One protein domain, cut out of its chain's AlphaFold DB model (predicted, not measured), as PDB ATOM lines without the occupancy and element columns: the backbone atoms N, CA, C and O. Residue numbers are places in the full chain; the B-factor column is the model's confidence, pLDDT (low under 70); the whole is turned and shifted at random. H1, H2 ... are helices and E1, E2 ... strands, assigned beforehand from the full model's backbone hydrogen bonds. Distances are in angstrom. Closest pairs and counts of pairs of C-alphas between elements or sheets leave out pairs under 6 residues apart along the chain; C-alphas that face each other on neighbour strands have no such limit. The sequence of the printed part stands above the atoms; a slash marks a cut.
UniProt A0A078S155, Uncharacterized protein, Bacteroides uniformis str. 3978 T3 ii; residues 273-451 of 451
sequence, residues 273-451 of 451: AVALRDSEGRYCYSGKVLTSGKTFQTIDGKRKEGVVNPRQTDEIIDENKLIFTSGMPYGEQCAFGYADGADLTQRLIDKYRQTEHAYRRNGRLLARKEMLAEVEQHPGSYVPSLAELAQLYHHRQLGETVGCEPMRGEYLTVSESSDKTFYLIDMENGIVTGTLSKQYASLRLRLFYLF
ATOM      1  N   ALA A 273      28.319 -40.962   1.026       95.69
ATOM      2  CA  ALA A 273      27.883 -39.689   0.485       95.69
ATOM      3  C   ALA A 273      28.713 -38.534   1.058       95.69
ATOM      4  O   ALA A 273      29.034 -38.513   2.240       95.69
ATOM      5  N   VAL A 274      29.039 -37.540   0.234       96.69
ATOM      6  CA  VAL A 274      29.713 -36.305   0.661       96.69
ATOM      7  C   VAL A 274      28.682 -35.233   0.992       96.69
ATOM      8  O   VAL A 274      27.744 -35.019   0.223       96.69
ATOM      9  N   ALA A 275      28.846 -34.518   2.108       97.38
ATOM     10  CA  ALA A 275      27.945 -33.426   2.469       97.38
ATOM     11  C   ALA A 275      27.820 -32.391   1.335       97.38
ATOM     12  O   ALA A 275      28.790 -32.059   0.644       97.38
ATOM     13  N   LEU A 276      26.628 -31.816   1.164       96.69
ATOM     14  CA  LEU A 276      26.395 -30.812   0.121       96.69
ATOM     15  C   LEU A 276      27.158 -29.504   0.362       96.69
ATOM     16  O   LEU A 276      27.400 -28.769  -0.597       96.69
ATOM     17  N   ARG A 277      27.523 -29.226   1.618       96.00
ATOM     18  CA  ARG A 277      28.186 -28.000   2.079       96.00
ATOM     19  C   ARG A 277      29.243 -28.315   3.132       96.00
ATOM     20  O   ARG A 277      29.176 -29.358   3.779       96.00
ATOM     21  N   ASP A 278      30.192 -27.399   3.302       97.31
ATOM     22  CA  ASP A 278      31.123 -27.429   4.435       97.31
ATOM     23  C   ASP A 278      30.357 -27.213   5.752       97.31
ATOM     24  O   ASP A 278      29.376 -26.463   5.787       97.31
ATOM     25  N   SER A 279      30.831 -27.819   6.841       96.69
ATOM     26  CA  SER A 279      30.366 -27.487   8.190       96.69
ATOM     27  C   SER A 279      30.706 -26.033   8.528       96.69
ATOM     28  O   SER A 279      31.757 -25.512   8.145       96.69
ATOM     29  N   GLU A 280      29.821 -25.358   9.262       94.62
ATOM     30  CA  GLU A 280      29.955 -23.925   9.511       94.62
ATOM     31  C   GLU A 280      31.114 -23.606  10.472       94.62
ATOM     32  O   GLU A 280      31.063 -23.863  11.677       94.62
ATOM     33  N   GLY A 281      32.146 -22.940   9.957       92.75
ATOM     34  CA  GLY A 281      33.286 -22.457  10.733       92.75
ATOM     35  C   GLY A 281      34.570 -23.224  10.435       92.75
ATOM     36  O   GLY A 281      34.761 -23.748   9.341       92.75
ATOM     37  N   ARG A 282      35.492 -23.232  11.400       94.50
ATOM     38  CA  ARG A 282      36.762 -23.955  11.299       94.50
ATOM     39  C   ARG A 282      36.962 -24.856  12.504       94.50
ATOM     40  O   ARG A 282      36.668 -24.458  13.633       94.50
ATOM     41  N   TYR A 283      37.500 -26.039  12.247       94.88
ATOM     42  CA  TYR A 283      37.567 -27.140  13.194       94.88
ATOM     43  C   TYR A 283      39.016 -27.553  13.421       94.88
ATOM     44  O   TYR A 283      39.821 -27.575  12.486       94.88
ATOM     45  N   CYS A 284      39.351 -27.863  14.670       93.31
ATOM     46  CA  CYS A 284      40.557 -28.611  14.989       93.31
ATOM     47  C   CYS A 284      40.250 -30.108  15.078       93.31
ATOM     48  O   CYS A 284      39.096 -30.525  15.211       93.31
ATOM     49  N   TYR A 285      41.306 -30.916  15.023       92.00
ATOM     50  CA  TYR A 285      41.193 -32.368  15.109       92.00
ATOM     51  C   TYR A 285      40.688 -32.791  16.494       92.00
ATOM     52  O   TYR A 285      39.737 -33.553  16.628       92.00
ATOM     53  N   SER A 286      41.322 -32.275  17.548       86.62
ATOM     54  CA  SER A 286      40.877 -32.418  18.936       86.62
ATOM     55  C   SER A 286      41.670 -31.457  19.815       86.62
ATOM     56  O   SER A 286      42.884 -31.333  19.658       86.62
ATOM     57  N   GLY A 287      41.018 -30.797  20.771       79.31
ATOM     58  CA  GLY A 287      41.684 -30.055  21.841       79.31
ATOM     59  C   GLY A 287      42.343 -30.967  22.881       79.31
ATOM     60  O   GLY A 287      43.125 -30.496  23.706       79.31
ATOM     61  N   LYS A 288      42.069 -32.277  22.833       80.50
ATOM     62  CA  LYS A 288      42.620 -33.303  23.726       80.50
ATOM     63  C   LYS A 288      43.683 -34.133  22.996       80.50
ATOM     64  O   LYS A 288      43.768 -34.147  21.768       80.50
ATOM     65  N   VAL A 289      44.526 -34.837  23.752       84.12
ATOM     66  CA  VAL A 289      45.425 -35.848  23.170       84.12
ATOM     67  C   VAL A 289      44.575 -37.055  22.784       84.12
ATOM     68  O   VAL A 289      44.099 -37.783  23.652       84.12
ATOM     69  N   LEU A 290      44.358 -37.233  21.484       88.56
ATOM     70  CA  LEU A 290      43.478 -38.257  20.936       88.56
ATOM     71  C   LEU A 290      44.134 -38.917  19.721       88.56
ATOM     72  O   LEU A 290      44.734 -38.243  18.883       88.56
ATOM     73  N   THR A 291      44.004 -40.238  19.628       91.62
ATOM     74  CA  THR A 291      44.490 -41.018  18.487       91.62
ATOM     75  C   THR A 291      43.544 -42.165  18.175       91.62
ATOM     76  O   THR A 291      43.049 -42.806  19.096       91.62
ATOM     77  N   SER A 292      43.322 -42.474  16.901       91.75
ATOM     78  CA  SER A 292      42.591 -43.664  16.445       91.75
ATOM     79  C   SER A 292      43.370 -44.946  16.763       91.75
ATOM     80  O   SER A 292      42.798 -46.029  16.838       91.75
ATOM     81  N   GLY A 293      44.674 -44.828  17.045       92.50
ATOM     82  CA  GLY A 293      45.594 -45.958  17.179       92.50
ATOM     83  C   GLY A 293      46.182 -46.421  15.846       92.50
ATOM     84  O   GLY A 293      46.971 -47.362  15.847       92.50
ATOM     85  N   LYS A 294      45.837 -45.764  14.730       94.88
ATOM     86  CA  LYS A 294      46.456 -45.975  13.421       94.88
ATOM     87  C   LYS A 294      47.187 -44.706  12.990       94.88
ATOM     88  O   LYS A 294      46.649 -43.609  13.067       94.88
ATOM     89  N   THR A 295      48.433 -44.855  12.560       94.81
ATOM     90  CA  THR A 295      49.266 -43.758  12.059       94.81
ATOM     91  C   THR A 295      49.853 -44.174  10.723       94.81
ATOM     92  O   THR A 295      50.381 -45.277  10.601       94.81
ATOM     93  N   PHE A 296      49.758 -43.298   9.730       95.69
ATOM     94  CA  PHE A 296      50.208 -43.571   8.372       95.69
ATOM     95  C   PHE A 296      51.612 -43.012   8.153       95.69
ATOM     96  O   PHE A 296      51.880 -41.840   8.433       95.69
ATOM     97  N   GLN A 297      52.513 -43.849   7.636       88.69
ATOM     98  CA  GLN A 297      53.941 -43.518   7.543       88.69
ATOM     99  C   GLN A 297      54.215 -42.353   6.582       88.69
ATOM    100  O   GLN A 297      54.963 -41.427   6.905       88.69
ATOM    101  N   THR A 298      53.608 -42.416   5.399       89.81
ATOM    102  CA  THR A 298      53.757 -41.477   4.280       89.81
ATOM    103  C   THR A 298      52.451 -41.440   3.479       89.81
ATOM    104  O   THR A 298      51.575 -42.287   3.668       89.81
ATOM    105  N   ILE A 299      52.295 -40.454   2.598       88.69
ATOM    106  CA  ILE A 299      51.097 -40.245   1.782       88.69
ATOM    107  C   ILE A 299      50.950 -41.349   0.730       88.69
ATOM    108  O   ILE A 299      49.934 -42.035   0.713       88.69
ATOM    109  N   ASP A 300      51.984 -41.537  -0.096       87.62
ATOM    110  CA  ASP A 300      52.028 -42.470  -1.237       87.62
ATOM    111  C   ASP A 300      52.919 -43.704  -0.982       87.62
ATOM    112  O   ASP A 300      53.230 -44.462  -1.898       87.62
ATOM    113  N   GLY A 301      53.393 -43.890   0.255       86.25
ATOM    114  CA  GLY A 301      54.386 -44.911   0.607       86.25
ATOM    115  C   GLY A 301      55.834 -44.409   0.577       86.25
ATOM    116  O   GLY A 301      56.721 -45.097   1.079       86.25
ATOM    117  N   LYS A 302      56.093 -43.194   0.071       86.94
ATOM    118  CA  LYS A 302      57.442 -42.612  -0.035       86.94
ATOM    119  C   LYS A 302      57.546 -41.204   0.551       86.94
ATOM    120  O   LYS A 302      58.523 -40.904   1.232       86.94
ATOM    121  N   ARG A 303      56.551 -40.346   0.320       87.50
ATOM    122  CA  ARG A 303      56.594 -38.905   0.634       87.50
ATOM    123  C   ARG A 303      55.610 -38.517   1.729       87.50
ATOM    124  O   ARG A 303      54.522 -39.072   1.806       87.50
ATOM    125  N   LYS A 304      55.968 -37.545   2.573       86.00
ATOM    126  CA  LYS A 304      55.095 -37.031   3.653       86.00
ATOM    127  C   LYS A 304      54.269 -35.808   3.264       86.00
ATOM    128  O   LYS A 304      53.342 -35.454   3.986       86.00
ATOM    129  N   GLU A 305      54.621 -35.169   2.158       92.81
ATOM    130  CA  GLU A 305      53.938 -34.007   1.604       92.81
ATOM    131  C   GLU A 305      54.136 -33.945   0.090       92.81
ATOM    132  O   GLU A 305      54.981 -34.657  -0.462       92.81
ATOM    133  N   GLY A 306      53.324 -33.132  -0.577       94.75
ATOM    134  CA  GLY A 306      53.427 -32.903  -2.012       94.75
ATOM    135  C   GLY A 306      52.111 -32.458  -2.636       94.75
ATOM    136  O   GLY A 306      51.140 -32.175  -1.940       94.75
ATOM    137  N   VAL A 307      52.087 -32.402  -3.963       95.31
ATOM    138  CA  VAL A 307      50.945 -31.978  -4.776       95.31
ATOM    139  C   VAL A 307      50.383 -33.181  -5.521       95.31
ATOM    140  O   VAL A 307      51.139 -33.912  -6.160       95.31
ATOM    141  N   VAL A 308      49.071 -33.391  -5.443       93.81
ATOM    142  CA  VAL A 308      48.364 -34.486  -6.117       93.81
ATOM    143  C   VAL A 308      48.206 -34.195  -7.604       93.81
ATOM    144  O   VAL A 308      47.560 -33.221  -7.983       93.81
ATOM    145  N   ASN A 309      48.767 -35.074  -8.438       92.62
ATOM    146  CA  ASN A 309      48.692 -35.039  -9.900       92.62
ATOM    147  C   ASN A 309      48.855 -33.617 -10.486       92.62
ATOM    148  O   ASN A 309      47.944 -33.137 -11.170       92.62
ATOM    149  N   PRO A 310      49.964 -32.909 -10.202       91.62
ATOM    150  CA  PRO A 310      50.177 -31.571 -10.736       91.62
ATOM    151  C   PRO A 310      50.287 -31.623 -12.260       91.62
ATOM    152  O   PRO A 310      50.811 -32.583 -12.838       91.62
ATOM    153  N   ARG A 311      49.817 -30.570 -12.923       86.31
ATOM    154  CA  ARG A 311      49.988 -30.397 -14.366       86.31
ATOM    155  C   ARG A 311      51.456 -30.112 -14.661       86.31
ATOM    156  O   ARG A 311      52.188 -29.577 -13.833       86.31
ATOM    157  N   GLN A 312      51.891 -30.409 -15.886       81.94
ATOM    158  CA  GLN A 312      53.254 -30.072 -16.320       81.94
ATOM    159  C   GLN A 312      53.545 -28.564 -16.222       81.94
ATOM    160  O   GLN A 312      54.682 -28.179 -15.983       81.94
ATOM    161  N   THR A 313      52.513 -27.730 -16.361       86.19
ATOM    162  CA  THR A 313      52.589 -26.267 -16.243       86.19
ATOM    163  C   THR A 313      52.789 -25.763 -14.818       86.19
ATOM    164  O   THR A 313      53.102 -24.593 -14.653       86.19
ATOM    165  N   ASP A 314      52.595 -26.603 -13.799       84.38
ATOM    166  CA  ASP A 314      52.615 -26.169 -12.396       84.38
ATOM    167  C   ASP A 314      54.047 -26.085 -11.827       84.38
ATOM    168  O   ASP A 314      54.225 -25.760 -10.659       84.38
ATOM    169  N   GLU A 315      55.069 -26.409 -12.634       87.69
ATOM    170  CA  GLU A 315      56.504 -26.322 -12.294       87.69
ATOM    171  C   GLU A 315      56.901 -27.028 -10.977       87.69
ATOM    172  O   GLU A 315      57.920 -26.727 -10.355       87.69
ATOM    173  N   ILE A 316      56.118 -28.027 -10.555       90.88
ATOM    174  CA  ILE A 316      56.391 -28.813  -9.349       90.88
ATOM    175  C   ILE A 316      57.578 -29.746  -9.601       90.88
ATOM    176  O   ILE A 316      57.578 -30.523 -10.558       90.88
ATOM    177  N   ILE A 317      58.582 -29.705  -8.723       89.31
ATOM    178  CA  ILE A 317      59.722 -30.633  -8.759       89.31
ATOM    179  C   ILE A 317      59.266 -32.072  -8.498       89.31
ATOM    180  O   ILE A 317      58.351 -32.306  -7.708       89.31
ATOM    181  N   ASP A 318      59.916 -33.052  -9.132       85.81
ATOM    182  CA  ASP A 318      59.500 -34.461  -9.068       85.81
ATOM    183  C   ASP A 318      59.404 -35.002  -7.637       85.81
ATOM    184  O   ASP A 318      58.521 -35.801  -7.338       85.81
ATOM    185  N   GLU A 319      60.246 -34.529  -6.719       87.31
ATOM    186  CA  GLU A 319      60.223 -34.914  -5.302       87.31
ATOM    187  C   GLU A 319      58.930 -34.526  -4.578       87.31
ATOM    188  O   GLU A 319      58.569 -35.200  -3.619       87.31
ATOM    189  N   ASN A 320      58.190 -33.535  -5.079       90.25
ATOM    190  CA  ASN A 320      56.934 -33.061  -4.497       90.25
ATOM    191  C   ASN A 320      55.696 -33.554  -5.261       90.25
ATOM    192  O   ASN A 320      54.579 -33.191  -4.904       90.25
ATOM    193  N   LYS A 321      55.853 -34.369  -6.312       91.81
ATOM    194  CA  LYS A 321      54.718 -34.903  -7.085       91.81
ATOM    195  C   LYS A 321      54.149 -36.154  -6.428       91.81
ATOM    196  O   LYS A 321      54.826 -37.179  -6.356       91.81
ATOM    197  N   LEU A 322      52.887 -36.102  -6.028       92.69
ATOM    198  CA  LEU A 322      52.118 -37.251  -5.560       92.69
ATOM    199  C   LEU A 322      51.265 -37.776  -6.713       92.69
ATOM    200  O   LEU A 322      50.502 -37.023  -7.314       92.69
ATOM    201  N   ILE A 323      51.387 -39.064  -7.023       89.19
ATOM    202  CA  ILE A 323      50.556 -39.714  -8.042       89.19
ATOM    203  C   ILE A 323      49.383 -40.363  -7.320       89.19
ATOM    204  O   ILE A 323      49.603 -41.260  -6.504       89.19
ATOM    205  N   PHE A 324      48.162 -39.914  -7.620       91.56
ATOM    206  CA  PHE A 324      46.918 -40.484  -7.104       91.56
ATOM    207  C   PHE A 324      45.993 -40.913  -8.244       91.56
ATOM    208  O   PHE A 324      45.621 -40.092  -9.077       91.56
ATOM    209  N   THR A 325      45.559 -42.169  -8.256       87.69
ATOM    210  CA  THR A 325      44.472 -42.637  -9.133       87.69
ATOM    211  C   THR A 325      43.654 -43.684  -8.394       87.69
ATOM    212  O   THR A 325      44.237 -44.504  -7.685       87.69
ATOM    213  N   SER A 326      42.334 -43.703  -8.585       76.25
ATOM    214  CA  SER A 326      41.428 -44.619  -7.871       76.25
ATOM    215  C   SER A 326      41.731 -46.105  -8.109       76.25
ATOM    216  O   SER A 326      41.483 -46.926  -7.236       76.25
ATOM    217  N   GLY A 327      42.302 -46.461  -9.265       78.50
ATOM    218  CA  GLY A 327      42.656 -47.844  -9.609       78.50
ATOM    219  C   GLY A 327      44.046 -48.308  -9.155       78.50
ATOM    220  O   GLY A 327      44.402 -49.458  -9.411       78.50
ATOM    221  N   MET A 328      44.865 -47.447  -8.537       85.81
ATOM    222  CA  MET A 328      46.230 -47.814  -8.137       85.81
ATOM    223  C   MET A 328      46.247 -48.446  -6.732       85.81
ATOM    224  O   MET A 328      45.673 -47.880  -5.803       85.81
ATOM    225  N   PRO A 329      46.922 -49.596  -6.537       83.06
ATOM    226  CA  PRO A 329      46.967 -50.271  -5.243       83.06
ATOM    227  C   PRO A 329      47.997 -49.611  -4.318       83.06
ATOM    228  O   PRO A 329      49.182 -49.950  -4.323       83.06
ATOM    229  N   TYR A 330      47.547 -48.658  -3.509       89.44
ATOM    230  CA  TYR A 330      48.338 -48.096  -2.415       89.44
ATOM    231  C   TYR A 330      48.347 -49.052  -1.215       89.44
ATOM    232  O   TYR A 330      47.345 -49.690  -0.906       89.44
ATOM    233  N   GLY A 331      49.473 -49.152  -0.505       89.19
ATOM    234  CA  GLY A 331      49.550 -49.991   0.693       89.19
ATOM    235  C   GLY A 331      48.725 -49.418   1.852       89.19
ATOM    236  O   GLY A 331      48.771 -48.218   2.104       89.19
ATOM    237  N   GLU A 332      48.059 -50.265   2.636       86.50
ATOM    238  CA  GLU A 332      47.176 -49.849   3.750       86.50
ATOM    239  C   GLU A 332      47.871 -49.073   4.890       86.50
ATOM    240  O   GLU A 332      47.216 -48.553   5.800       86.50
ATOM    241  N   GLN A 333      49.208 -49.041   4.882       90.62
ATOM    242  CA  GLN A 333      50.050 -48.310   5.837       90.62
ATOM    243  C   GLN A 333      50.355 -46.869   5.390       90.62
ATOM    244  O   GLN A 333      50.911 -46.087   6.168       90.62
ATOM    245  N   CYS A 334      50.008 -46.503   4.150       92.50
ATOM    246  CA  CYS A 334      50.109 -45.138   3.640       92.50
ATOM    247  C   CYS A 334      48.732 -44.465   3.600       92.50
ATOM    248  O   CYS A 334      47.701 -45.133   3.533       92.50
ATOM    249  N   ALA A 335      48.711 -43.136   3.665       94.44
ATOM    250  CA  ALA A 335      47.467 -42.396   3.844       94.44
ATOM    251  C   ALA A 335      46.542 -42.450   2.609       94.44
ATOM    252  O   ALA A 335      45.327 -42.422   2.781       94.44
ATOM    253  N   PHE A 336      47.080 -42.590   1.389       94.62
ATOM    254  CA  PHE A 336      46.280 -42.826   0.174       94.62
ATOM    255  C   PHE A 336      45.723 -44.248   0.060       94.62
ATOM    256  O   PHE A 336      44.760 -44.457  -0.670       94.62
ATOM    257  N   GLY A 337      46.283 -45.215   0.789       93.00
ATOM    258  CA  GLY A 337      45.827 -46.607   0.776       93.00
ATOM    259  C   GLY A 337      44.748 -46.938   1.795       93.00
ATOM    260  O   GLY A 337      44.430 -48.110   1.962       93.00
ATOM    261  N   TYR A 338      44.204 -45.948   2.507       94.62
ATOM    262  CA  TYR A 338      43.194 -46.184   3.536       94.62
ATOM    263  C   TYR A 338      41.974 -45.277   3.364       94.62
ATOM    264  O   TYR A 338      41.934 -44.152   3.866       94.62
ATOM    265  N   ALA A 339      40.964 -45.790   2.668       93.88
ATOM    266  CA  ALA A 339      39.715 -45.094   2.359       93.88
ATOM    267  C   ALA A 339      38.564 -45.473   3.309       93.88
ATOM    268  O   ALA A 339      37.424 -45.559   2.880       93.88
ATOM    269  N   ASP A 340      38.853 -45.734   4.586       95.62
ATOM    270  CA  ASP A 340      37.828 -45.997   5.607       95.62
ATOM    271  C   ASP A 340      37.892 -44.928   6.710       95.62
ATOM    272  O   ASP A 340      38.398 -45.140   7.817       95.62
ATOM    273  N   GLY A 341      37.430 -43.716   6.384       97.56
ATOM    274  CA  GLY A 341      37.340 -42.624   7.355       97.56
ATOM    275  C   GLY A 341      36.352 -42.913   8.491       97.56
ATOM    276  O   GLY A 341      36.515 -42.388   9.599       97.56
ATOM    277  N   ALA A 342      35.360 -43.775   8.250       97.19
ATOM    278  CA  ALA A 342      34.337 -44.146   9.220       97.19
ATOM    279  C   ALA A 342      34.890 -45.026  10.352       97.19
ATOM    280  O   ALA A 342      34.524 -44.821  11.511       97.19
ATOM    281  N   ASP A 343      35.805 -45.959  10.070       96.81
ATOM    282  CA  ASP A 343      36.515 -46.726  11.106       96.81
ATOM    283  C   ASP A 343      37.414 -45.816  11.967       96.81
ATOM    284  O   ASP A 343      37.367 -45.880  13.199       96.81
ATOM    285  N   LEU A 344      38.183 -44.907  11.353       97.12
ATOM    286  CA  LEU A 344      39.077 -43.991  12.085       97.12
ATOM    287  C   LEU A 344      38.288 -43.019  12.979       97.12
ATOM    288  O   LEU A 344      38.487 -43.002  14.196       97.12
ATOM    289  N   THR A 345      37.371 -42.269  12.363       97.62
ATOM    290  CA  THR A 345      35.978 -42.110  12.802       97.62
ATOM    291  C   THR A 345      35.615 -42.620  14.197       97.62
ATOM    292  O   THR A 345      35.817 -42.000  15.249       97.62
ATOM    293  N   GLN A 346      35.076 -43.832  14.165       95.75
ATOM    294  CA  GLN A 346      34.584 -44.585  15.297       95.75
ATOM    295  C   GLN A 346      35.637 -44.764  16.396       95.75
ATOM    296  O   GLN A 346      35.341 -44.553  17.571       95.75
ATOM    297  N   ARG A 347      36.880 -45.123  16.043       95.12
ATOM    298  CA  ARG A 347      37.961 -45.334  17.026       95.12
ATOM    299  C   ARG A 347      38.249 -44.082  17.846       95.12
ATOM    300  O   ARG A 347      38.591 -44.176  19.028       95.12
ATOM    301  N   LEU A 348      38.145 -42.911  17.222       94.69
ATOM    302  CA  LEU A 348      38.308 -41.633  17.901       94.69
ATOM    303  C   LEU A 348      37.111 -41.320  18.793       94.69
ATOM    304  O   LEU A 348      37.335 -40.924  19.932       94.69
ATOM    305  N   ILE A 349      35.877 -41.543  18.327       92.44
ATOM    306  CA  ILE A 349      34.652 -41.360  19.127       92.44
ATOM    307  C   ILE A 349      34.692 -42.226  20.392       92.44
ATOM    308  O   ILE A 349      34.472 -41.717  21.493       92.44
ATOM    309  N   ASP A 350      35.061 -43.504  20.260       90.25
ATOM    310  CA  ASP A 350      35.160 -44.450  21.377       90.25
ATOM    311  C   ASP A 350      36.059 -43.913  22.502       90.25
ATOM    312  O   ASP A 350      35.736 -44.029  23.686       90.25
ATOM    313  N   LYS A 351      37.194 -43.303  22.135       89.38
ATOM    314  CA  LYS A 351      38.142 -42.696  23.081       89.38
ATOM    315  C   LYS A 351      37.690 -41.313  23.542       89.38
ATOM    316  O   LYS A 351      37.863 -40.963  24.708       89.38
ATOM    317  N   TYR A 352      37.091 -40.528  22.653       86.31
ATOM    318  CA  TYR A 352      36.593 -39.191  22.951       86.31
ATOM    319  C   TYR A 352      35.541 -39.241  24.058       86.31
ATOM    320  O   TYR A 352      35.710 -38.570  25.078       86.31
ATOM    321  N   ARG A 353      34.549 -40.133  23.937       82.69
ATOM    322  CA  ARG A 353      33.507 -40.356  24.951       82.69
ATOM    323  C   ARG A 353      34.085 -40.807  26.295       82.69
ATOM    324  O   ARG A 353      33.679 -40.303  27.338       82.69
ATOM    325  N   GLN A 354      35.111 -41.663  26.296       75.62
ATOM    326  CA  GLN A 354      35.812 -42.048  27.533       75.62
ATOM    327  C   GLN A 354      36.482 -40.846  28.224       75.62
ATOM    328  O   GLN A 354      36.440 -40.727  29.447       75.62
ATOM    329  N   THR A 355      37.071 -39.926  27.453       68.31
ATOM    330  CA  THR A 355      37.744 -38.729  27.996       68.31
ATOM    331  C   THR A 355      36.786 -37.589  28.377       68.31
ATOM    332  O   THR A 355      37.061 -36.851  29.321       68.31
ATOM    333  N   GLU A 356      35.643 -37.446  27.696       59.84
ATOM    334  CA  GLU A 356      34.543 -36.516  28.018       59.84
ATOM    335  C   GLU A 356      33.994 -36.733  29.437       59.84
ATOM    336  O   GLU A 356      33.844 -35.776  30.203       59.84
ATOM    337  N   HIS A 357      33.781 -37.994  29.829       48.69
ATOM    338  CA  HIS A 357      33.290 -38.355  31.163       48.69
ATOM    339  C   HIS A 357      34.248 -37.917  32.291       48.69
ATOM    340  O   HIS A 357      33.807 -37.689  33.417       48.69
ATOM    341  N   ALA A 358      35.541 -37.729  31.995       46.12
ATOM    342  CA  ALA A 358      36.545 -37.278  32.959       46.12
ATOM    343  C   ALA A 358      36.671 -35.740  33.063       46.12
ATOM    344  O   ALA A 358      37.066 -35.230  34.112       46.12
ATOM    345  N   TYR A 359      36.323 -34.985  32.010       45.91
ATOM    346  CA  TYR A 359      36.639 -33.550  31.894       45.91
ATOM    347  C   TYR A 359      35.479 -32.580  32.176       45.91
ATOM    348  O   TYR A 359      35.739 -31.389  32.352       45.91
ATOM    349  N   ARG A 360      34.228 -33.049  32.343       43.75
ATOM    350  CA  ARG A 360      33.070 -32.194  32.726       43.75
ATOM    351  C   ARG A 360      33.213 -31.454  34.075       43.75
ATOM    352  O   ARG A 360      32.302 -30.727  34.462       43.75
ATOM    353  N   ARG A 361      34.334 -31.600  34.796       41.09
ATOM    354  CA  ARG A 361      34.613 -30.908  36.068       41.09
ATOM    355  C   ARG A 361      35.344 -29.568  35.959       41.09
ATOM    356  O   ARG A 361      35.268 -28.823  36.929       41.09
ATOM    357  N   ASN A 362      35.998 -29.220  34.847       35.09
ATOM    358  CA  ASN A 362      36.797 -27.986  34.784       35.09
ATOM    359  C   ASN A 362      36.342 -27.044  33.663       35.09
ATOM    360  O   ASN A 362      36.182 -27.437  32.513       35.09
ATOM    361  N   GLY A 363      36.081 -25.797  34.061       40.47
ATOM    362  CA  GLY A 363      35.296 -24.806  33.337       40.47
ATOM    363  C   GLY A 363      35.839 -24.316  31.992       40.47
ATOM    364  O   GLY A 363      37.012 -24.437  31.652       40.47
ATOM    365  N   ARG A 364      34.898 -23.711  31.258       45.25
ATOM    366  CA  ARG A 364      34.996 -23.107  29.925       45.25
ATOM    367  C   ARG A 364      36.104 -22.051  29.812       45.25
ATOM    368  O   ARG A 364      35.986 -20.962  30.366       45.25
ATOM    369  N   LEU A 365      37.079 -22.325  28.954       40.34
ATOM    370  CA  LEU A 365      37.746 -21.324  28.117       40.34
ATOM    371  C   LEU A 365      37.244 -21.519  26.683       40.34
ATOM    372  O   LEU A 365      36.877 -22.640  26.344       40.34
ATOM    373  N   LEU A 366      37.186 -20.438  25.890       48.03
ATOM    374  CA  LEU A 366      36.742 -20.380  24.482       48.03
ATOM    375  C   LEU A 366      37.111 -21.658  23.706       48.03
ATOM    376  O   LEU A 366      38.211 -21.776  23.167       48.03
ATOM    377  N   ALA A 367      36.202 -22.634  23.704       61.72
ATOM    378  CA  ALA A 367      36.484 -23.956  23.176       61.72
ATOM    379  C   ALA A 367      36.492 -23.854  21.653       61.72
ATOM    380  O   ALA A 367      35.498 -23.456  21.042       61.72
ATOM    381  N   ARG A 368      37.636 -24.163  21.039       74.81
ATOM    382  CA  ARG A 368      37.714 -24.329  19.586       74.81
ATOM    383  C   ARG A 368      36.725 -25.414  19.173       74.81
ATOM    384  O   ARG A 368      36.541 -26.381  19.907       74.81
ATOM    385  N   LYS A 369      36.103 -25.255  18.005       89.12
ATOM    386  CA  LYS A 369      35.246 -26.307  17.456       89.12
ATOM    387  C   LYS A 369      36.111 -27.532  17.146       89.12
ATOM    388  O   LYS A 369      37.126 -27.407  16.462       89.12
ATOM    389  N   GLU A 370      35.721 -28.689  17.661       91.81
ATOM    390  CA  GLU A 370      36.399 -29.969  17.437       91.81
ATOM    391  C   GLU A 370      35.619 -30.782  16.404       91.81
ATOM    392  O   GLU A 370      34.388 -30.779  16.422       91.81
ATOM    393  N   MET A 371      36.316 -31.499  15.521       94.94
ATOM    394  CA  MET A 371      35.665 -32.263  14.450       94.94
ATOM    395  C   MET A 371      34.683 -33.327  14.975       94.94
ATOM    396  O   MET A 371      33.641 -33.545  14.372       94.94
ATOM    397  N   LEU A 372      34.973 -33.965  16.115       94.00
ATOM    398  CA  LEU A 372      34.123 -35.033  16.662       94.00
ATOM    399  C   LEU A 372      32.834 -34.493  17.284       94.00
ATOM    400  O   LEU A 372      31.794 -35.130  17.172       94.00
ATOM    401  N   ALA A 373      32.888 -33.296  17.874       91.56
ATOM    402  CA  ALA A 373      31.698 -32.616  18.377       91.56
ATOM    403  C   ALA A 373      30.759 -32.184  17.238       91.56
ATOM    404  O   ALA A 373      29.556 -32.047  17.453       91.56
ATOM    405  N   GLU A 374      31.298 -31.954  16.037       94.75
ATOM    406  CA  GLU A 374      30.491 -31.759  14.831       94.75
ATOM    407  C   GLU A 374      29.873 -33.082  14.372       94.75
ATOM    408  O   GLU A 374      28.670 -33.133  14.156       94.75
ATOM    409  N   VAL A 375      30.657 -34.164  14.291       94.38
ATOM    410  CA  VAL A 375      30.156 -35.496  13.898       94.38
ATOM    411  C   VAL A 375      28.986 -35.953  14.776       94.38
ATOM    412  O   VAL A 375      27.985 -36.429  14.255       94.38
ATOM    413  N   GLU A 376      29.052 -35.748  16.096       89.81
ATOM    414  CA  GLU A 376      27.960 -36.127  17.010       89.81
ATOM    415  C   GLU A 376      26.647 -35.348  16.784       89.81
ATOM    416  O   GLU A 376      25.598 -35.778  17.260       89.81
ATOM    417  N   GLN A 377      26.669 -34.229  16.048       90.31
ATOM    418  CA  GLN A 377      25.464 -33.469  15.683       90.31
ATOM    419  C   GLN A 377      24.814 -33.955  14.384       90.31
ATOM    420  O   GLN A 377      23.663 -33.604  14.117       90.31
ATOM    421  N   HIS A 378      25.527 -34.751  13.583       91.38
ATOM    422  CA  HIS A 378      25.073 -35.222  12.275       91.38
ATOM    423  C   HIS A 378      25.068 -36.758  12.260       91.38
ATOM    424  O   HIS A 378      26.112 -37.372  12.022       91.38
ATOM    425  N   PRO A 379      23.915 -37.399  12.529       85.81
ATOM    426  CA  PRO A 379      23.798 -38.855  12.547       85.81
ATOM    427  C   PRO A 379      24.323 -39.507  11.261       85.81
ATOM    428  O   PRO A 379      24.108 -38.997  10.161       85.81
ATOM    429  N   GLY A 380      25.061 -40.611  11.411       89.44
ATOM    430  CA  GLY A 380      25.625 -41.375  10.292       89.44
ATOM    431  C   GLY A 380      26.813 -40.702   9.601       89.44
ATOM    432  O   GLY A 380      27.359 -41.257   8.645       89.44
ATOM    433  N   SER A 381      27.231 -39.522  10.074       95.69
ATOM    434  CA  SER A 381      28.372 -38.806   9.521       95.69
ATOM    435  C   SER A 381      29.715 -39.273  10.088       95.69
ATOM    436  O   SER A 381      29.799 -39.881  11.158       95.69
ATOM    437  N   TYR A 382      30.789 -38.958   9.373       98.00
ATOM    438  CA  TYR A 382      32.165 -39.147   9.810       98.00
ATOM    439  C   TYR A 382      33.100 -38.122   9.157       98.00
ATOM    440  O   TYR A 382      32.749 -37.431   8.194       98.00
ATOM    441  N   VAL A 383      34.314 -38.017   9.700       98.31
ATOM    442  CA  VAL A 383      35.380 -37.207   9.108       98.31
ATOM    443  C   VAL A 383      36.099 -38.060   8.058       98.31
ATOM    444  O   VAL A 383      36.585 -39.138   8.407       98.31
ATOM    445  N   PRO A 384      36.198 -37.612   6.796       98.12
ATOM    446  CA  PRO A 384      36.805 -38.414   5.743       98.12
ATOM    447  C   PRO A 384      38.304 -38.628   5.970       98.12
ATOM    448  O   PRO A 384      39.004 -37.795   6.566       98.12
ATOM    449  N   SER A 385      38.812 -39.746   5.462       97.75
ATOM    450  CA  SER A 385      40.244 -40.000   5.363       97.75
ATOM    451  C   SER A 385      40.884 -39.143   4.266       97.75
ATOM    452  O   SER A 385      40.211 -38.561   3.411       97.75
ATOM    453  N   LEU A 386      42.217 -39.075   4.265       97.31
ATOM    454  CA  LEU A 386      42.945 -38.422   3.182       97.31
ATOM    455  C   LEU A 386      42.656 -39.076   1.823       97.31
ATOM    456  O   LEU A 386      42.510 -38.358   0.838       97.31
ATOM    457  N   ALA A 387      42.568 -40.407   1.765       95.75
ATOM    458  CA  ALA A 387      42.285 -41.127   0.525       95.75
ATOM    459  C   ALA A 387      40.915 -40.743  -0.057       95.75
ATOM    460  O   ALA A 387      40.810 -40.492  -1.255       95.75
ATOM    461  N   GLU A 388      39.891 -40.621   0.792       96.38
ATOM    462  CA  GLU A 388      38.532 -40.253   0.371       96.38
ATOM    463  C   GLU A 388      38.477 -38.827  -0.203       96.38
ATOM    464  O   GLU A 388      37.860 -38.591  -1.244       96.38
ATOM    465  N   LEU A 389      39.183 -37.867   0.409       96.25
ATOM    466  CA  LEU A 389      39.278 -36.515  -0.154       96.25
ATOM    467  C   LEU A 389      40.167 -36.441  -1.401       96.25
ATOM    468  O   LEU A 389      39.846 -35.699  -2.329       96.25
ATOM    469  N   ALA A 390      41.257 -37.211  -1.456       94.94
ATOM    470  CA  ALA A 390      42.114 -37.295  -2.638       94.94
ATOM    471  C   ALA A 390      41.350 -37.864  -3.843       94.94
ATOM    472  O   ALA A 390      41.509 -37.370  -4.960       94.94
ATOM    473  N   GLN A 391      40.457 -38.829  -3.610       93.44
ATOM    474  CA  GLN A 391      39.545 -39.348  -4.623       93.44
ATOM    475  C   GLN A 391      38.606 -38.261  -5.152       93.44
ATOM    476  O   GLN A 391      38.545 -38.058  -6.365       93.44
ATOM    477  N   LEU A 392      37.947 -37.493  -4.277       92.56
ATOM    478  CA  LEU A 392      37.114 -36.364  -4.715       92.56
ATOM    479  C   LEU A 392      37.904 -35.310  -5.497       92.56
ATOM    480  O   LEU A 392      37.420 -34.785  -6.502       92.56
ATOM    481  N   TYR A 393      39.123 -34.996  -5.052       93.44
ATOM    482  CA  TYR A 393      39.999 -34.064  -5.755       93.44
ATOM    483  C   TYR A 393      40.352 -34.581  -7.157       93.44
ATOM    484  O   TYR A 393      40.274 -33.831  -8.130       93.44
ATOM    485  N   HIS A 394      40.666 -35.871  -7.279       91.62
ATOM    486  CA  HIS A 394      40.978 -36.506  -8.556       91.62
ATOM    487  C   HIS A 394      39.790 -36.492  -9.529       91.62
ATOM    488  O   HIS A 394      39.960 -36.065 -10.670       91.62
ATOM    489  N   HIS A 395      38.581 -36.848  -9.080       88.88
ATOM    490  CA  HIS A 395      37.368 -36.765  -9.908       88.88
ATOM    491  C   HIS A 395      37.126 -35.338 -10.424       88.88
ATOM    492  O   HIS A 395      36.868 -35.123 -11.610       88.88
ATOM    493  N   ARG A 396      37.333 -34.326  -9.570       87.94
ATOM    494  CA  ARG A 396      37.266 -32.917  -9.987       87.94
ATOM    495  C   ARG A 396      38.315 -32.572 -11.050       87.94
ATOM    496  O   ARG A 396      38.003 -31.818 -11.972       87.94
ATOM    497  N   GLN A 397      39.545 -33.085 -10.946       87.38
ATOM    498  CA  GLN A 397      40.583 -32.867 -11.965       87.38
ATOM    499  C   GLN A 397      40.200 -33.465 -13.326       87.38
ATOM    500  O   GLN A 397      40.552 -32.885 -14.353       87.38
ATOM    501  N   LEU A 398      39.458 -34.576 -13.332       86.19
ATOM    502  CA  LEU A 398      38.931 -35.220 -14.540       86.19
ATOM    503  C   LEU A 398      37.726 -34.479 -15.150       86.19
ATOM    504  O   LEU A 398      37.252 -34.854 -16.220       86.19
ATOM    505  N   GLY A 399      37.252 -33.403 -14.514       81.12
ATOM    506  CA  GLY A 399      36.097 -32.634 -14.976       81.12
ATOM    507  C   GLY A 399      34.755 -33.283 -14.640       81.12
ATOM    508  O   GLY A 399      33.727 -32.848 -15.159       81.12
ATOM    509  N   GLU A 400      34.743 -34.293 -13.770       80.69
ATOM    510  CA  GLU A 400      33.510 -34.912 -13.303       80.69
ATOM    511  C   GLU A 400      32.763 -33.923 -12.397       80.69
ATOM    512  O   GLU A 400      33.281 -33.434 -11.386       80.69
ATOM    513  N   THR A 401      31.548 -33.548 -12.803       60.06
ATOM    514  CA  THR A 401      30.722 -32.585 -12.071       60.06
ATOM    515  C   THR A 401      30.221 -33.184 -10.768       60.06
ATOM    516  O   THR A 401      29.428 -34.120 -10.767       60.06
ATOM    517  N   VAL A 402      30.633 -32.581  -9.657       69.38
ATOM    518  CA  VAL A 402      30.183 -32.952  -8.315       69.38
ATOM    519  C   VAL A 402      28.942 -32.117  -7.982       69.38
ATOM    520  O   VAL A 402      29.008 -30.891  -7.943       69.38
ATOM    521  N   GLY A 403      27.798 -32.757  -7.745       80.00
ATOM    522  CA  GLY A 403      26.512 -32.121  -7.407       80.00
ATOM    523  C   GLY A 403      26.443 -31.467  -6.015       80.00
ATOM    524  O   GLY A 403      25.347 -31.213  -5.507       80.00
ATOM    525  N   CYS A 404      27.595 -31.185  -5.398       87.69
ATOM    526  CA  CYS A 404      27.754 -30.493  -4.121       87.69
ATOM    527  C   CYS A 404      28.533 -29.174  -4.290       87.69
ATOM    528  O   CYS A 404      29.078 -28.878  -5.353       87.69
ATOM    529  N   GLU A 405      28.573 -28.339  -3.248       91.38
ATOM    530  CA  GLU A 405      29.338 -27.091  -3.305       91.38
ATOM    531  C   GLU A 405      30.845 -27.368  -3.438       91.38
ATOM    532  O   GLU A 405      31.371 -28.168  -2.651       91.38
ATOM    533  N   PRO A 406      31.555 -26.689  -4.366       89.69
ATOM    534  CA  PRO A 406      32.979 -26.907  -4.579       89.69
ATOM    535  C   PRO A 406      33.792 -26.718  -3.300       89.69
ATOM    536  O   PRO A 406      33.711 -25.676  -2.648       89.69
ATOM    537  N   MET A 407      34.625 -27.706  -2.986       92.44
ATOM    538  CA  MET A 407      35.568 -27.623  -1.876       92.44
ATOM    539  C   MET A 407      36.733 -26.694  -2.250       92.44
ATOM    540  O   MET A 407      37.347 -26.864  -3.306       92.44
ATOM    541  N   ARG A 408      37.021 -25.687  -1.415       91.50
ATOM    542  CA  ARG A 408      38.068 -24.676  -1.663       91.50
ATOM    543  C   ARG A 408      38.911 -24.416  -0.416       91.50
ATOM    544  O   ARG A 408      38.357 -24.155   0.653       91.50
ATOM    545  N   GLY A 409      40.230 -24.425  -0.581       94.75
ATOM    546  CA  GLY A 409      41.205 -24.276   0.495       94.75
ATOM    547  C   GLY A 409      41.454 -25.569   1.273       94.75
ATOM    548  O   GLY A 409      41.201 -26.667   0.784       94.75
ATOM    549  N   GLU A 410      41.950 -25.422   2.501       97.44
ATOM    550  CA  GLU A 410      42.473 -26.513   3.330       97.44
ATOM    551  C   GLU A 410      41.382 -27.245   4.126       97.44
ATOM    552  O   GLU A 410      40.654 -26.639   4.926       97.44
ATOM    553  N   TYR A 411      41.327 -28.566   3.955       97.94
ATOM    554  CA  TYR A 411      40.375 -29.451   4.613       97.94
ATOM    555  C   TYR A 411      41.043 -30.391   5.603       97.94
ATOM    556  O   TYR A 411      42.100 -30.976   5.354       97.94
ATOM    557  N   LEU A 412      40.366 -30.536   6.736       97.19
ATOM    558  CA  LEU A 412      40.701 -31.490   7.771       97.19
ATOM    559  C   LEU A 412      40.415 -32.921   7.296       97.19
ATOM    560  O   LEU A 412      39.372 -33.173   6.693       97.19
ATOM    561  N   THR A 413      41.306 -33.856   7.637       97.69
ATOM    562  CA  THR A 413      41.074 -35.301   7.480       97.69
ATOM    563  C   THR A 413      41.275 -36.020   8.806       97.69
ATOM    564  O   THR A 413      41.931 -35.504   9.717       97.69
ATOM    565  N   VAL A 414      40.744 -37.236   8.903       97.38
ATOM    566  CA  VAL A 414      40.932 -38.111  10.067       97.38
ATOM    567  C   VAL A 414      42.235 -38.932  10.006       97.38
ATOM    568  O   VAL A 414      42.555 -39.683  10.925       97.38
ATOM    569  N   SER A 415      43.019 -38.815   8.931       97.62
ATOM    570  CA  SER A 415      44.243 -39.600   8.738       97.62
ATOM    571  C   SER A 415      45.412 -39.035   9.553       97.62
ATOM    572  O   SER A 415      45.919 -37.949   9.276       97.62
ATOM    573  N   GLU A 416      45.896 -39.788  10.540       96.81
ATOM    574  CA  GLU A 416      46.998 -39.363  11.413       96.81
ATOM    575  C   GLU A 416      48.375 -39.622  10.781       96.81
ATOM    576  O   GLU A 416      48.666 -40.736  10.348       96.81
ATOM    577  N   SER A 417      49.253 -38.619  10.790       95.75
ATOM    578  CA  SER A 417      50.664 -38.729  10.383       95.75
ATOM    579  C   SER A 417      51.597 -38.970  11.576       95.75
ATOM    580  O   SER A 417      52.685 -39.523  11.420       95.75
ATOM    581  N   SER A 418      51.168 -38.593  12.786       93.94
ATOM    582  CA  SER A 418      51.796 -38.974  14.053       93.94
ATOM    583  C   SER A 418      50.784 -38.976  15.207       93.94
ATOM    584  O   SER A 418      49.599 -38.693  15.032       93.94
ATOM    585  N   ASP A 419      51.255 -39.223  16.428       91.50
ATOM    586  CA  ASP A 419      50.494 -39.031  17.666       91.50
ATOM    587  C   ASP A 419      49.946 -37.595  17.827       91.50
ATOM    588  O   ASP A 419      48.844 -37.399  18.341       91.50
ATOM    589  N   LYS A 420      50.670 -36.590  17.323       93.12
ATOM    590  CA  LYS A 420      50.368 -35.154  17.469       93.12
ATOM    591  C   LYS A 420      49.950 -34.459  16.179       93.12
ATOM    592  O   LYS A 420      49.460 -33.329  16.249       93.12
ATOM    593  N   THR A 421      50.148 -35.098  15.029       95.31
ATOM    594  CA  THR A 421      49.937 -34.494  13.706       95.31
ATOM    595  C   THR A 421      49.032 -35.343  12.816       95.31
ATOM    596  O   THR A 421      48.827 -36.532  13.073       95.31
ATOM    597  N   PHE A 422      48.421 -34.712  11.818       96.50
ATOM    598  CA  PHE A 422      47.499 -35.349  10.879       96.50
ATOM    599  C   PHE A 422      47.732 -34.832   9.457       96.50
ATOM    600  O   PHE A 422      48.366 -33.791   9.269       96.50
ATOM    601  N   TYR A 423      47.226 -35.569   8.469       97.50
ATOM    602  CA  TYR A 423      47.239 -35.155   7.072       97.50
ATOM    603  C   TYR A 423      46.069 -34.217   6.768       97.50
ATOM    604  O   TYR A 423      44.932 -34.481   7.154       97.50
ATOM    605  N   LEU A 424      46.338 -33.145   6.033       97.00
ATOM    606  CA  LEU A 424      45.327 -32.279   5.420       97.00
ATOM    607  C   LEU A 424      45.461 -32.310   3.902       97.00
ATOM    608  O   LEU A 424      46.518 -32.682   3.387       97.00
ATOM    609  N   ILE A 425      44.430 -31.842   3.206       97.62
ATOM    610  CA  ILE A 425      44.495 -31.562   1.771       97.62
ATOM    611  C   ILE A 425      43.928 -30.173   1.467       97.62
ATOM    612  O   ILE A 425      42.841 -29.816   1.917       97.62
ATOM    613  N   ASP A 426      44.670 -29.379   0.701       96.75
ATOM    614  CA  ASP A 426      44.153 -28.199   0.019       96.75
ATOM    615  C   ASP A 426      43.418 -28.646  -1.246       96.75
ATOM    616  O   ASP A 426      44.029 -29.094  -2.214       96.75
ATOM    617  N   MET A 427      42.095 -28.511  -1.246       95.00
ATOM    618  CA  MET A 427      41.239 -28.921  -2.361       95.00
ATOM    619  C   MET A 427      41.265 -27.938  -3.539       95.00
ATOM    620  O   MET A 427      40.659 -28.214  -4.575       95.00
ATOM    621  N   GLU A 428      41.918 -26.783  -3.401       92.00
ATOM    622  CA  GLU A 428      42.121 -25.830  -4.494       92.00
ATOM    623  C   GLU A 428      43.338 -26.198  -5.343       92.00
ATOM    624  O   GLU A 428      43.223 -26.238  -6.568       92.00
ATOM    625  N   ASN A 429      44.454 -26.536  -4.693       92.00
ATOM    626  CA  ASN A 429      45.740 -26.778  -5.355       92.00
ATOM    627  C   ASN A 429      46.218 -28.241  -5.283       92.00
ATOM    628  O   ASN A 429      47.248 -28.579  -5.858       92.00
ATOM    629  N   GLY A 430      45.512 -29.114  -4.562       93.38
ATOM    630  CA  GLY A 430      45.895 -30.515  -4.367       93.38
ATOM    631  C   GLY A 430      47.095 -30.711  -3.443       93.38
ATOM    632  O   GLY A 430      47.760 -31.742  -3.530       93.38
ATOM    633  N   ILE A 431      47.418 -29.729  -2.597       96.19
ATOM    634  CA  ILE A 431      48.570 -29.788  -1.687       96.19
ATOM    635  C   ILE A 431      48.209 -30.647  -0.477       96.19
ATOM    636  O   ILE A 431      47.216 -30.390   0.197       96.19
ATOM    637  N   VAL A 432      49.040 -31.633  -0.162       97.12
ATOM    638  CA  VAL A 432      48.895 -32.500   1.008       97.12
ATOM    639  C   VAL A 432      50.093 -32.306   1.926       97.12
ATOM    640  O   VAL A 432      51.237 -32.368   1.478       97.12
ATOM    641  N   THR A 433      49.846 -32.125   3.225       94.94
ATOM    642  CA  THR A 433      50.900 -32.090   4.252       94.94
ATOM    643  C   THR A 433      50.460 -32.823   5.515       94.94
ATOM    644  O   THR A 433      49.288 -32.790   5.888       94.94
ATOM    645  N   GLY A 434      51.408 -33.500   6.165       93.25
ATOM    646  CA  GLY A 434      51.213 -34.263   7.404       93.25
ATOM    647  C   GLY A 434      51.836 -33.620   8.643       93.25
ATOM    648  O   GLY A 434      52.145 -34.328   9.598       93.25
ATOM    649  N   THR A 435      52.125 -32.318   8.624       92.44
ATOM    650  CA  THR A 435      52.938 -31.661   9.667       92.44
ATOM    651  C   THR A 435      52.127 -30.848  10.677       92.44
ATOM    652  O   THR A 435      52.649 -30.460  11.725       92.44
ATOM    653  N   LEU A 436      50.841 -30.600  10.405       92.25
ATOM    654  CA  LEU A 436      50.017 -29.745  11.251       92.25
ATOM    655  C   LEU A 436      49.596 -30.427  12.555       92.25
ATOM    656  O   LEU A 436      49.262 -31.610  12.598       92.25
ATOM    657  N   SER A 437      49.567 -29.641  13.634       93.50
ATOM    658  CA  SER A 437      49.165 -30.120  14.955       93.50
ATOM    659  C   SER A 437      47.657 -30.343  15.059       93.50
ATOM    660  O   SER A 437      46.871 -29.440  14.769       93.50
ATOM    661  N   LYS A 438      47.267 -31.493  15.622       93.25
ATOM    662  CA  LYS A 438      45.871 -31.844  15.937       93.25
ATOM    663  C   LYS A 438      45.159 -30.816  16.827       93.25
ATOM    664  O   LYS A 438      43.966 -30.577  16.655       93.25
ATOM    665  N   GLN A 439      45.890 -30.198  17.757       89.88
ATOM    666  CA  GLN A 439      45.331 -29.268  18.749       89.88
ATOM    667  C   GLN A 439      45.215 -27.830  18.237       89.88
ATOM    668  O   GLN A 439      44.354 -27.069  18.695       89.88
ATOM    669  N   TYR A 440      46.101 -27.435  17.319       88.19
ATOM    670  CA  TYR A 440      46.273 -26.029  16.953       88.19
ATOM    671  C   TYR A 440      45.799 -25.671  15.551       88.19
ATOM    672  O   TYR A 440      45.395 -24.526  15.348       88.19
ATOM    673  N   ALA A 441      45.798 -26.617  14.612       91.44
ATOM    674  CA  ALA A 441      45.297 -26.362  13.271       91.44
ATOM    675  C   ALA A 441      43.779 -26.153  13.289       91.44
ATOM    676  O   ALA A 441      43.054 -26.882  13.963       91.44
ATOM    677  N   SER A 442      43.305 -25.152  12.549       92.94
ATOM    678  CA  SER A 442      41.885 -24.835  12.415       92.94
ATOM    679  C   SER A 442      41.546 -24.739  10.931       92.94
ATOM    680  O   SER A 442      41.874 -23.752  10.267       92.94
ATOM    681  N   LEU A 443      40.938 -25.799  10.407       96.31
ATOM    682  CA  LEU A 443      40.724 -26.024   8.976       96.31
ATOM    683  C   LEU A 443      39.230 -26.135   8.660       96.31
ATOM    684  O   LEU A 443      38.395 -26.172   9.568       96.31
ATOM    685  N   ARG A 444      38.876 -26.177   7.375       97.75
ATOM    686  CA  ARG A 444      37.501 -26.477   6.960       97.75
ATOM    687  C   ARG A 444      37.199 -27.956   7.179       97.75
ATOM    688  O   ARG A 444      38.103 -28.790   7.154       97.75
ATOM    689  N   LEU A 445      35.923 -28.275   7.360       97.94
ATOM    690  CA  LEU A 445      35.451 -29.644   7.518       97.94
ATOM    691  C   LEU A 445      34.318 -29.900   6.527       97.94
ATOM    692  O   LEU A 445      33.360 -29.133   6.457       97.94
ATOM    693  N   ARG A 446      34.442 -30.984   5.766       97.81
ATOM    694  CA  ARG A 446      33.373 -31.526   4.931       97.81
ATOM    695  C   ARG A 446      33.108 -32.938   5.418       97.81
ATOM    696  O   ARG A 446      33.981 -33.792   5.301       97.81
ATOM    697  N   LEU A 447      31.936 -33.150   6.001       98.00
ATOM    698  CA  LEU A 447      31.548 -34.465   6.494       98.00
ATOM    699  C   LEU A 447      31.211 -35.402   5.337       98.00
ATOM    700  O   LEU A 447      30.726 -34.974   4.284       98.00
ATOM    701  N   PHE A 448      31.462 -36.680   5.566       97.94
ATOM    702  CA  PHE A 448      30.930 -37.764   4.757       97.94
ATOM    703  C   PHE A 448      29.873 -38.505   5.573       97.94
ATOM    704  O   PHE A 448      29.837 -38.376   6.793       97.94
ATOM    705  N   TYR A 449      29.008 -39.250   4.899       96.75
ATOM    706  CA  TYR A 449      27.913 -40.012   5.482       96.75
ATOM    707  C   TYR A 449      27.947 -41.437   4.962       96.75
ATOM    708  O   TYR A 449      28.259 -41.657   3.791       96.75
ATOM    709  N   LEU A 450      27.607 -42.379   5.829       95.06
ATOM    710  CA  LEU A 450      27.198 -43.723   5.436       95.06
ATOM    711  C   LEU A 450      25.673 -43.737   5.267       95.06
ATOM    712  O   LEU A 450      24.981 -42.972   5.946       95.06
ATOM    713  N   PHE A 451      25.150 -44.585   4.383       90.75
ATOM    714  CA  PHE A 451      23.703 -44.743   4.198       90.75
ATOM    715  C   PHE A 451      23.284 -46.195   3.993       90.75
ATOM    716  O   PHE A 451      24.068 -46.954   3.371       90.75
TER     717      PHE A 451
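AT A GLANCE: This is residues 273 to 451 of the 451 residues of an uncharacterized protein of Bacteroides uniformis str. 3978 T3 ii (UniProt A0A078S155). Amid little regular structure, H3 covers one face of a strongly twisted antiparallel sheet, E2 E5 E4 E3; H1 leads out to residues 357-366, which stand free. Three named helices and six strands hold 66 of 179 printed residues; the class is mixed. The whole is compact, radius of gyration of the C-alphas 16.1 A, spanning 55 by 33 by 28 A.

IN THESE COORDINATES: Find C-alpha 273 at (27.883, -39.689, 0.485), where E1, residues 273-275, begins. Next come E2, 305-308, H1, 341-359, 26.2 A long, H2, 371-375, H3, 386-397, E3, 410-416, E4, 421-426, E5, 431-437, and E6, 448-450, whose last C-alpha is at (27.198, -43.723, 5.436).

HOW THE PARTS SIT: H3 is on the sheet, height 9.6 A. E3 E4 E5 form a meander, antiparallel neighbours in turn; N 411 and O 425 are 2.8 A apart. H1 only just touches H2, with 3 C-alpha pairs within 8 A. O i to N i+4 pairs are within hydrogen-bond range throughout H2 and H3, 12 of 15 in H1.

THE WHOLE: The printed part has no cut; E2 to H1 is a long link. Residues 355-367 and 401-402 have pLDDT under 70.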